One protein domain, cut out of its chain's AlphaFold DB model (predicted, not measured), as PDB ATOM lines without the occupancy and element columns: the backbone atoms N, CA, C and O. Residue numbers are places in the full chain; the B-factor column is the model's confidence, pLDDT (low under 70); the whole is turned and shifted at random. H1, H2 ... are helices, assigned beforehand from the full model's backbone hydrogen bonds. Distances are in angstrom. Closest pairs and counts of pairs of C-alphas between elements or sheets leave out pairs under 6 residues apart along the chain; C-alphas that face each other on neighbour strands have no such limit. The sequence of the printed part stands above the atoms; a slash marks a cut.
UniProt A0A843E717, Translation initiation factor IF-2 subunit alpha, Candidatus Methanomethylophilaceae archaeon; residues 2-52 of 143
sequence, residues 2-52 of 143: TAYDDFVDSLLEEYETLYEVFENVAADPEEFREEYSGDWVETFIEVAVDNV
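What this domain is: This is residues 2 to 52 of the 143 residues of the protein "Translation initiation factor IF-2 subunit alpha" of Candidatus Methanomethylophilaceae archaeon (UniProt A0A843E717). The longest helix, H1, makes a corner with H2, which packs across H4 of the helical hairpin H3 and H4. The printed part has 51 residues with four named helices, H1 to H4 in chain order, and no named strand: all helix. It is compact, radius of gyration of the C-alphas 10.1 A, spanning 26 by 23 by 19 A.

How they stand to each other: Start at H1, residues 2 to 14: its residues 8 to 12 alone touch H2, residues 18 to 27, only at the corner, closest C-alphas Leu 12 and Leu 18, 6.9 A. H2 touches H4, residues 41 to 51, about perpendicular at 85 degrees; look at their closest C-alphas, Ala 26 and Val 49, 4.6 A apart. H3, residues 29 to 35, touches H4 in a hairpin, opposite ways at a shallow tilt of 29 degrees, closest C-alphas Pro 29 and Ile 45, 6.3 A. H1 is apart from H3 and H4. Every O i to N i+4 pair is within hydrogen-bond range in H2, H3 and H4, and 7 of 9 in H1.

Where its parts are: Find C-alpha 2 at (-27.007, 33.120, 64.448), where H1 begins its 19.7 A; H4, 15.3 A, ends at C-alpha 51, (-23.888, 40.572, 40.684).

The domain as a whole: The printed part has no cut, its three links are tight, and residues 2 to 6 have pLDDT under 70.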
ATOM      1  N   THR A   2     -28.093  34.103  64.196       57.97
ATOM      2  CA  THR A   2     -27.007  33.120  64.448       57.97
ATOM      3  C   THR A   2     -26.396  32.485  63.191       57.97
ATOM      4  O   THR A   2     -25.187  32.400  63.075       57.97
ATOM      5  N   ALA A   3     -27.224  32.098  62.215       55.09
ATOM      6  CA  ALA A   3     -26.716  31.518  60.970       55.09
ATOM      7  C   ALA A   3     -25.955  32.528  60.096       55.09
ATOM      8  O   ALA A   3     -25.119  32.104  59.321       55.09
ATOM      9  N   TYR A   4     -26.256  33.830  60.197       64.19
ATOM     10  CA  TYR A   4     -25.566  34.873  59.429       64.19
ATOM     11  C   TYR A   4     -24.165  35.113  59.991       64.19
ATOM     12  O   TYR A   4     -23.216  35.209  59.225       64.19
ATOM     13  N   ASP A   5     -24.047  35.151  61.318       67.50
ATOM     14  CA  ASP A   5     -22.771  35.399  61.988       67.50
ATOM     15  C   ASP A   5     -21.797  34.224  61.764       67.50
ATOM     16  O   ASP A   5     -20.650  34.444  61.394       67.50
ATOM     17  N   ASP A   6     -22.275  32.976  61.853       69.00
ATOM     18  CA  ASP A   6     -21.404  31.792  61.796       69.00
ATOM     19  C   ASP A   6     -20.708  31.582  60.430       69.00
ATOM     20  O   ASP A   6     -19.533  31.215  60.402       69.00
ATOM     21  N   PHE A   7     -21.385  31.801  59.288       77.81
ATOM     22  CA  PHE A   7     -20.723  31.637  57.978       77.81
ATOM     23  C   PHE A   7     -19.939  32.888  57.562       77.81
ATOM     24  O   PHE A   7     -18.880  32.766  56.950       77.81
ATOM     25  N   VAL A   8     -20.410  34.091  57.913       82.56
ATOM     26  CA  VAL A   8     -19.686  35.337  57.614       82.56
ATOM     27  C   VAL A   8     -18.352  35.371  58.350       82.56
ATOM     28  O   VAL A   8     -17.347  35.739  57.745       82.56
ATOM     29  N   ASP A   9     -18.324  34.935  59.611       83.25
ATOM     30  CA  ASP A   9     -17.085  34.837  60.378       83.25
ATOM     31  C   ASP A   9     -16.108  33.848  59.721       83.25
ATOM     32  O   ASP A   9     -14.940  34.188  59.559       83.25
ATOM     33  N   SER A  10     -16.580  32.685  59.242       82.94
ATOM     34  CA  SER A  10     -15.710  31.728  58.534       82.94
ATOM     35  C   SER A  10     -15.101  32.289  57.246       82.94
ATOM     36  O   SER A  10     -13.930  32.056  56.975       82.94
ATOM     37  N   LEU A  11     -15.857  33.086  56.486       86.69
ATOM     38  CA  LEU A  11     -15.363  33.705  55.254       86.69
ATOM     39  C   LEU A  11     -14.348  34.819  55.541       86.69
ATOM     40  O   LEU A  11     -13.387  34.994  54.801       86.69
ATOM     41  N   LEU A  12     -14.546  35.578  56.621       86.19
ATOM     42  CA  LEU A  12     -13.654  36.673  57.015       86.19
ATOM     43  C   LEU A  12     -12.384  36.208  57.751       86.19
ATOM     44  O   LEU A  12     -11.496  37.023  58.004       86.19
ATOM     45  N   GLU A  13     -12.282  34.927  58.112       85.56
ATOM     46  CA  GLU A  13     -11.020  34.329  58.569       85.56
ATOM     47  C   GLU A  13     -10.032  34.115  57.412       85.56
ATOM     48  O   GLU A  13      -8.819  34.209  57.622       85.56
ATOM     49  N   GLU A  14     -10.544  33.852  56.209       84.19
ATOM     50  CA  GLU A  14      -9.749  33.556  55.014       84.19
ATOM     51  C   GLU A  14      -9.595  34.763  54.081       84.19
ATOM     52  O   GLU A  14      -8.509  34.999  53.548       84.19
ATOM     53  N   TYR A  15     -10.646  35.569  53.942       84.44
ATOM     54  CA  TYR A  15     -10.683  36.718  53.042       84.44
ATOM     55  C   TYR A  15     -10.708  38.038  53.809       84.44
ATOM     56  O   TYR A  15     -11.365  38.173  54.842       84.44
ATOM     57  N   GLU A  16     -10.043  39.068  53.277       85.06
ATOM     58  CA  GLU A  16     -10.009  40.379  53.938       85.06
ATOM     59  C   GLU A  16     -11.376  41.076  53.887       85.06
ATOM     60  O   GLU A  16     -11.719  41.877  54.765       85.06
ATOM     61  N   THR A  17     -12.170  40.792  52.850       87.69
ATOM     62  CA  THR A  17     -13.507  41.364  52.675       87.69
ATOM     63  C   THR A  17     -14.476  40.367  52.050       87.69
ATOM     64  O   THR A  17     -14.102  39.571  51.200       87.69
ATOM     65  N   LEU A  18     -15.771  40.493  52.366       87.50
ATOM     66  CA  LEU A  18     -16.809  39.702  51.692       87.50
ATOM     67  C   LEU A  18     -16.874  39.972  50.182       87.50
ATOM     68  O   LEU A  18     -17.293  39.104  49.431       87.50
ATOM     69  N   TYR A  19     -16.473  41.163  49.729       86.25
ATOM     70  CA  TYR A  19     -16.450  41.483  48.302       86.25
ATOM     71  C   TYR A  19     -15.419  40.631  47.548       86.25
ATOM     72  O   TYR A  19     -15.725  40.125  46.477       86.25
ATOM     73  N   GLU A  20     -14.250  40.400  48.146       84.88
ATOM     74  CA  GLU A  20     -13.227  39.496  47.611       84.88
ATOM     75  C   GLU A  20     -13.723  38.044  47.545       84.88
ATOM     76  O   GLU A  20     -13.453  37.344  46.571       84.88
ATOM     77  N   VAL A  21     -14.518  37.607  48.530       89.06
ATOM     78  CA  VAL A  21     -15.203  36.305  48.470       89.06
ATOM     79  C   VAL A  21     -16.108  36.258  47.240       89.06
ATOM     80  O   VAL A  21     -15.986  35.357  46.422       89.06
ATOM     81  N   PHE A  22     -16.984  37.253  47.061       89.12
ATOM     82  CA  PHE A  22     -17.876  37.311  45.900       89.12
ATOM     83  C   PHE A  22     -17.120  37.332  44.558       89.12
ATOM     84  O   PHE A  22     -17.594  36.720  43.606       89.12
ATOM     85  N   GLU A  23     -15.960  37.996  44.468       85.06
ATOM     86  CA  GLU A  23     -15.117  37.978  43.262       85.06
ATOM     87  C   GLU A  23     -14.540  36.588  42.971       85.06
ATOM     88  O   GLU A  23     -14.603  36.145  41.824       85.06
ATOM     89  N   ASN A  24     -14.044  35.881  43.990       85.00
ATOM     90  CA  ASN A  24     -13.529  34.518  43.828       85.00
ATOM     91  C   ASN A  24     -14.643  33.528  43.476       85.00
ATOM     92  O   ASN A  24     -14.500  32.774  42.519       85.00
ATOM     93  N   VAL A  25     -15.788  33.590  44.164       89.44
ATOM     94  CA  VAL A  25     -16.939  32.723  43.866       89.44
ATOM     95  C   VAL A  25     -17.483  32.964  42.463       89.44
ATOM     96  O   VAL A  25     -17.896  32.023  41.794       89.44
ATOM     97  N   ALA A  26     -17.503  34.213  41.995       85.31
ATOM     98  CA  ALA A  26     -17.927  34.500  40.631       85.31
ATOM     99  C   ALA A  26     -16.934  33.952  39.589       85.31
ATOM    100  O   ALA A  26     -17.356  33.589  38.489       85.31
ATOM    101  N   ALA A  27     -15.635  33.916  39.912       81.81
ATOM    102  CA  ALA A  27     -14.587  33.405  39.032       81.81
ATOM    103  C   ALA A  27     -14.567  31.868  38.969       81.81
ATOM    104  O   ALA A  27     -14.538  31.319  37.868       81.81
ATOM    105  N   ASP A  28     -14.642  31.195  40.121       84.44
ATOM    106  CA  ASP A  28     -14.699  29.734  40.233       84.44
ATOM    107  C   ASP A  28     -15.776  29.293  41.249       84.44
ATOM    108  O   ASP A  28     -15.509  29.091  42.438       84.44
ATOM    109  N   PRO A  29     -17.032  29.137  40.796       86.44
ATOM    110  CA  PRO A  29     -18.109  28.681  41.664       86.44
ATOM    111  C   PRO A  29     -17.932  27.241  42.162       86.44
ATOM    112  O   PRO A  29     -18.521  26.886  43.186       86.44
ATOM    113  N   GLU A  30     -17.169  26.395  41.457       87.44
ATOM    114  CA  GLU A  30     -17.038  24.985  41.827       87.44
ATOM    115  C   GLU A  30     -16.073  24.823  42.995       87.44
ATOM    116  O   GLU A  30     -16.382  24.070  43.918       87.44
ATOM    117  N   GLU A  31     -14.969  25.577  43.005       86.94
ATOM    118  CA  GLU A  31     -14.038  25.628  44.139       86.94
ATOM    119  C   GLU A  31     -14.783  25.989  45.436       86.94
ATOM    120  O   GLU A  31     -14.680  25.283  46.443       86.94
ATOM    121  N   PHE A  32     -15.663  26.994  45.380       89.00
ATOM    122  CA  PHE A  32     -16.462  27.398  46.537       89.00
ATOM    123  C   PHE A  32     -17.424  26.304  47.035       89.00
ATOM    124  O   PHE A  32     -17.649  26.178  48.242       89.00
ATOM    125  N   ARG A  33     -17.981  25.480  46.131       90.25
ATOM    126  CA  ARG A  33     -18.826  24.327  46.506       90.25
ATOM    127  C   ARG A  33     -18.043  23.202  47.169       90.25
ATOM    128  O   ARG A  33     -18.624  22.441  47.943       90.25
ATOM    129  N   GLU A  34     -16.775  23.031  46.808       89.44
ATOM    130  CA  GLU A  34     -15.919  22.002  47.397       89.44
ATOM    131  C   GLU A  34     -15.470  22.383  48.810       89.44
ATOM    132  O   GLU A  34     -15.359  21.514  49.680       89.44
ATOM    133  N   GLU A  35     -15.258  23.676  49.047       87.12
ATOM    134  CA  GLU A  35     -14.736  24.195  50.306       87.12
ATOM    135  C   GLU A  35     -15.822  24.451  51.361       87.12
ATOM    136  O   GLU A  35     -15.645  24.128  52.541       87.12
ATOM    137  N   TYR A  36     -16.987  24.950  50.941       86.81
ATOM    138  CA  TYR A  36     -18.069  25.333  51.845       86.81
ATOM    139  C   TYR A  36     -19.298  24.433  51.685       86.81
ATOM    140  O   TYR A  36     -19.677  24.006  50.599       86.81
ATOM    141  N   SER A  37     -19.977  24.151  52.801       84.94
ATOM    142  CA  SER A  37     -21.211  23.359  52.803       84.94
ATOM    143  C   SER A  37     -22.292  24.004  53.665       84.94
ATOM    144  O   SER A  37     -22.029  24.529  54.747       84.94
ATOM    145  N   GLY A  38     -23.534  23.964  53.184       84.50
ATOM    146  CA  GLY A  38     -24.692  24.507  53.887       84.50
ATOM    147  C   GLY A  38     -25.769  25.005  52.931       84.50
ATOM    148  O   GLY A  38     -25.514  25.233  51.753       84.50
ATOM    149  N   ASP A  39     -26.974  25.220  53.459       85.69
ATOM    150  CA  ASP A  39     -28.132  25.672  52.669       85.69
ATOM    151  C   ASP A  39     -27.941  27.078  52.059       85.69
ATOM    152  O   ASP A  39     -28.718  27.491  51.202       85.69
ATOM    153  N   TRP A  40     -26.922  27.823  52.506       86.88
ATOM    154  CA  TRP A  40     -26.596  29.173  52.042       86.88
ATOM    155  C   TRP A  40     -25.656  29.196  50.828       86.88
ATOM    156  O   TRP A  40     -25.644  30.201  50.121       86.88
ATOM    157  N   VAL A  41     -24.903  28.117  50.570       89.56
ATOM    158  CA  VAL A  41     -23.822  28.086  49.566       89.56
ATOM    159  C   VAL A  41     -24.357  28.348  48.160       89.56
ATOM    160  O   VAL A  41     -23.892  29.276  47.506       89.56
ATOM    161  N   GLU A  42     -25.404  27.636  47.727       90.25
ATOM    162  CA  GLU A  42     -25.964  27.868  46.384       90.25
ATOM    163  C   GLU A  42     -26.560  29.259  46.229       90.25
ATOM    164  O   GLU A  42     -26.377  29.893  45.196       90.25
ATOM    165  N   THR A  43     -27.232  29.776  47.259       90.12
ATOM    166  CA  THR A  43     -27.754  31.147  47.210       90.12
ATOM    167  C   THR A  43     -26.624  32.174  47.156       90.12
ATOM    168  O   THR A  43     -26.755  33.190  46.482       90.12
ATOM    169  N   PHE A  44     -25.508  31.925  47.844       89.38
ATOM    170  CA  PHE A  44     -24.342  32.801  47.803       89.38
ATOM    171  C   PHE A  44     -23.690  32.796  46.419       89.38
ATOM    172  O   PHE A  44     -23.425  33.869  45.881       89.38
ATOM    173  N   ILE A  45     -23.512  31.615  45.818       90.19
ATOM    174  CA  ILE A  45     -22.997  31.455  44.453       90.19
ATOM    175  C   ILE A  45     -23.894  32.164  43.441       90.19
ATOM    176  O   ILE A  45     -23.396  32.948  42.638       90.19
ATOM    177  N   GLU A  46     -25.210  31.937  43.490       90.44
ATOM    178  CA  GLU A  46     -26.161  32.609  42.599       90.44
ATOM    179  C   GLU A  46     -26.030  34.134  42.702       90.44
ATOM    180  O   GLU A  46     -25.904  34.823  41.691       90.44
ATOM    181  N   VAL A  47     -25.986  34.671  43.927       89.88
ATOM    182  CA  VAL A  47     -25.825  36.113  44.147       89.88
ATOM    183  C   VAL A  47     -24.472  36.613  43.638       89.88
ATOM    184  O   VAL A  47     -24.429  37.694  43.049       89.88
ATOM    185  N   ALA A  48     -23.391  35.856  43.835       87.56
ATOM    186  CA  ALA A  48     -22.059  36.199  43.350       87.56
ATOM    187  C   ALA A  48     -22.020  36.289  41.825       87.56
ATOM    188  O   ALA A  48     -21.695  37.341  41.283       87.56
ATOM    189  N   VAL A  49     -22.435  35.223  41.142       84.75
ATOM    190  CA  VAL A  49     -22.406  35.118  39.679       84.75
ATOM    191  C   VAL A  49     -23.319  36.158  39.021       84.75
ATOM    192  O   VAL A  49     -22.958  36.731  37.993       84.75
ATOM    193  N   ASP A  50     -24.479  36.455  39.616       85.06
ATOM    194  CA  ASP A  50     -25.420  37.430  39.056       85.06
ATOM    195  C   ASP A  50     -24.975  38.890  39.242       85.06
ATOM    196  O   ASP A  50     -25.384  39.763  38.468       85.06
ATOM    197  N   ASN A  51     -24.182  39.189  40.280       85.06
ATOM    198  CA  ASN A  51     -23.888  40.572  40.684       85.06
ATOM    199  C   ASN A  51     -22.411  40.964  40.578       85.06
ATOM    200  O   ASN A  51     -22.112  42.161  40.622       85.06
ATOM    201  N   VAL A  52     -21.500  40.004  40.427       81.31
ATOM    202  CA  VAL A  52     -20.061  40.240  40.322       81.31
ATOM    203  C   VAL A  52     -19.551  39.665  39.011       81.31
ATOM    204  O   VAL A  52     -19.593  38.465  38.770       81.31
TER     205      VAL A  52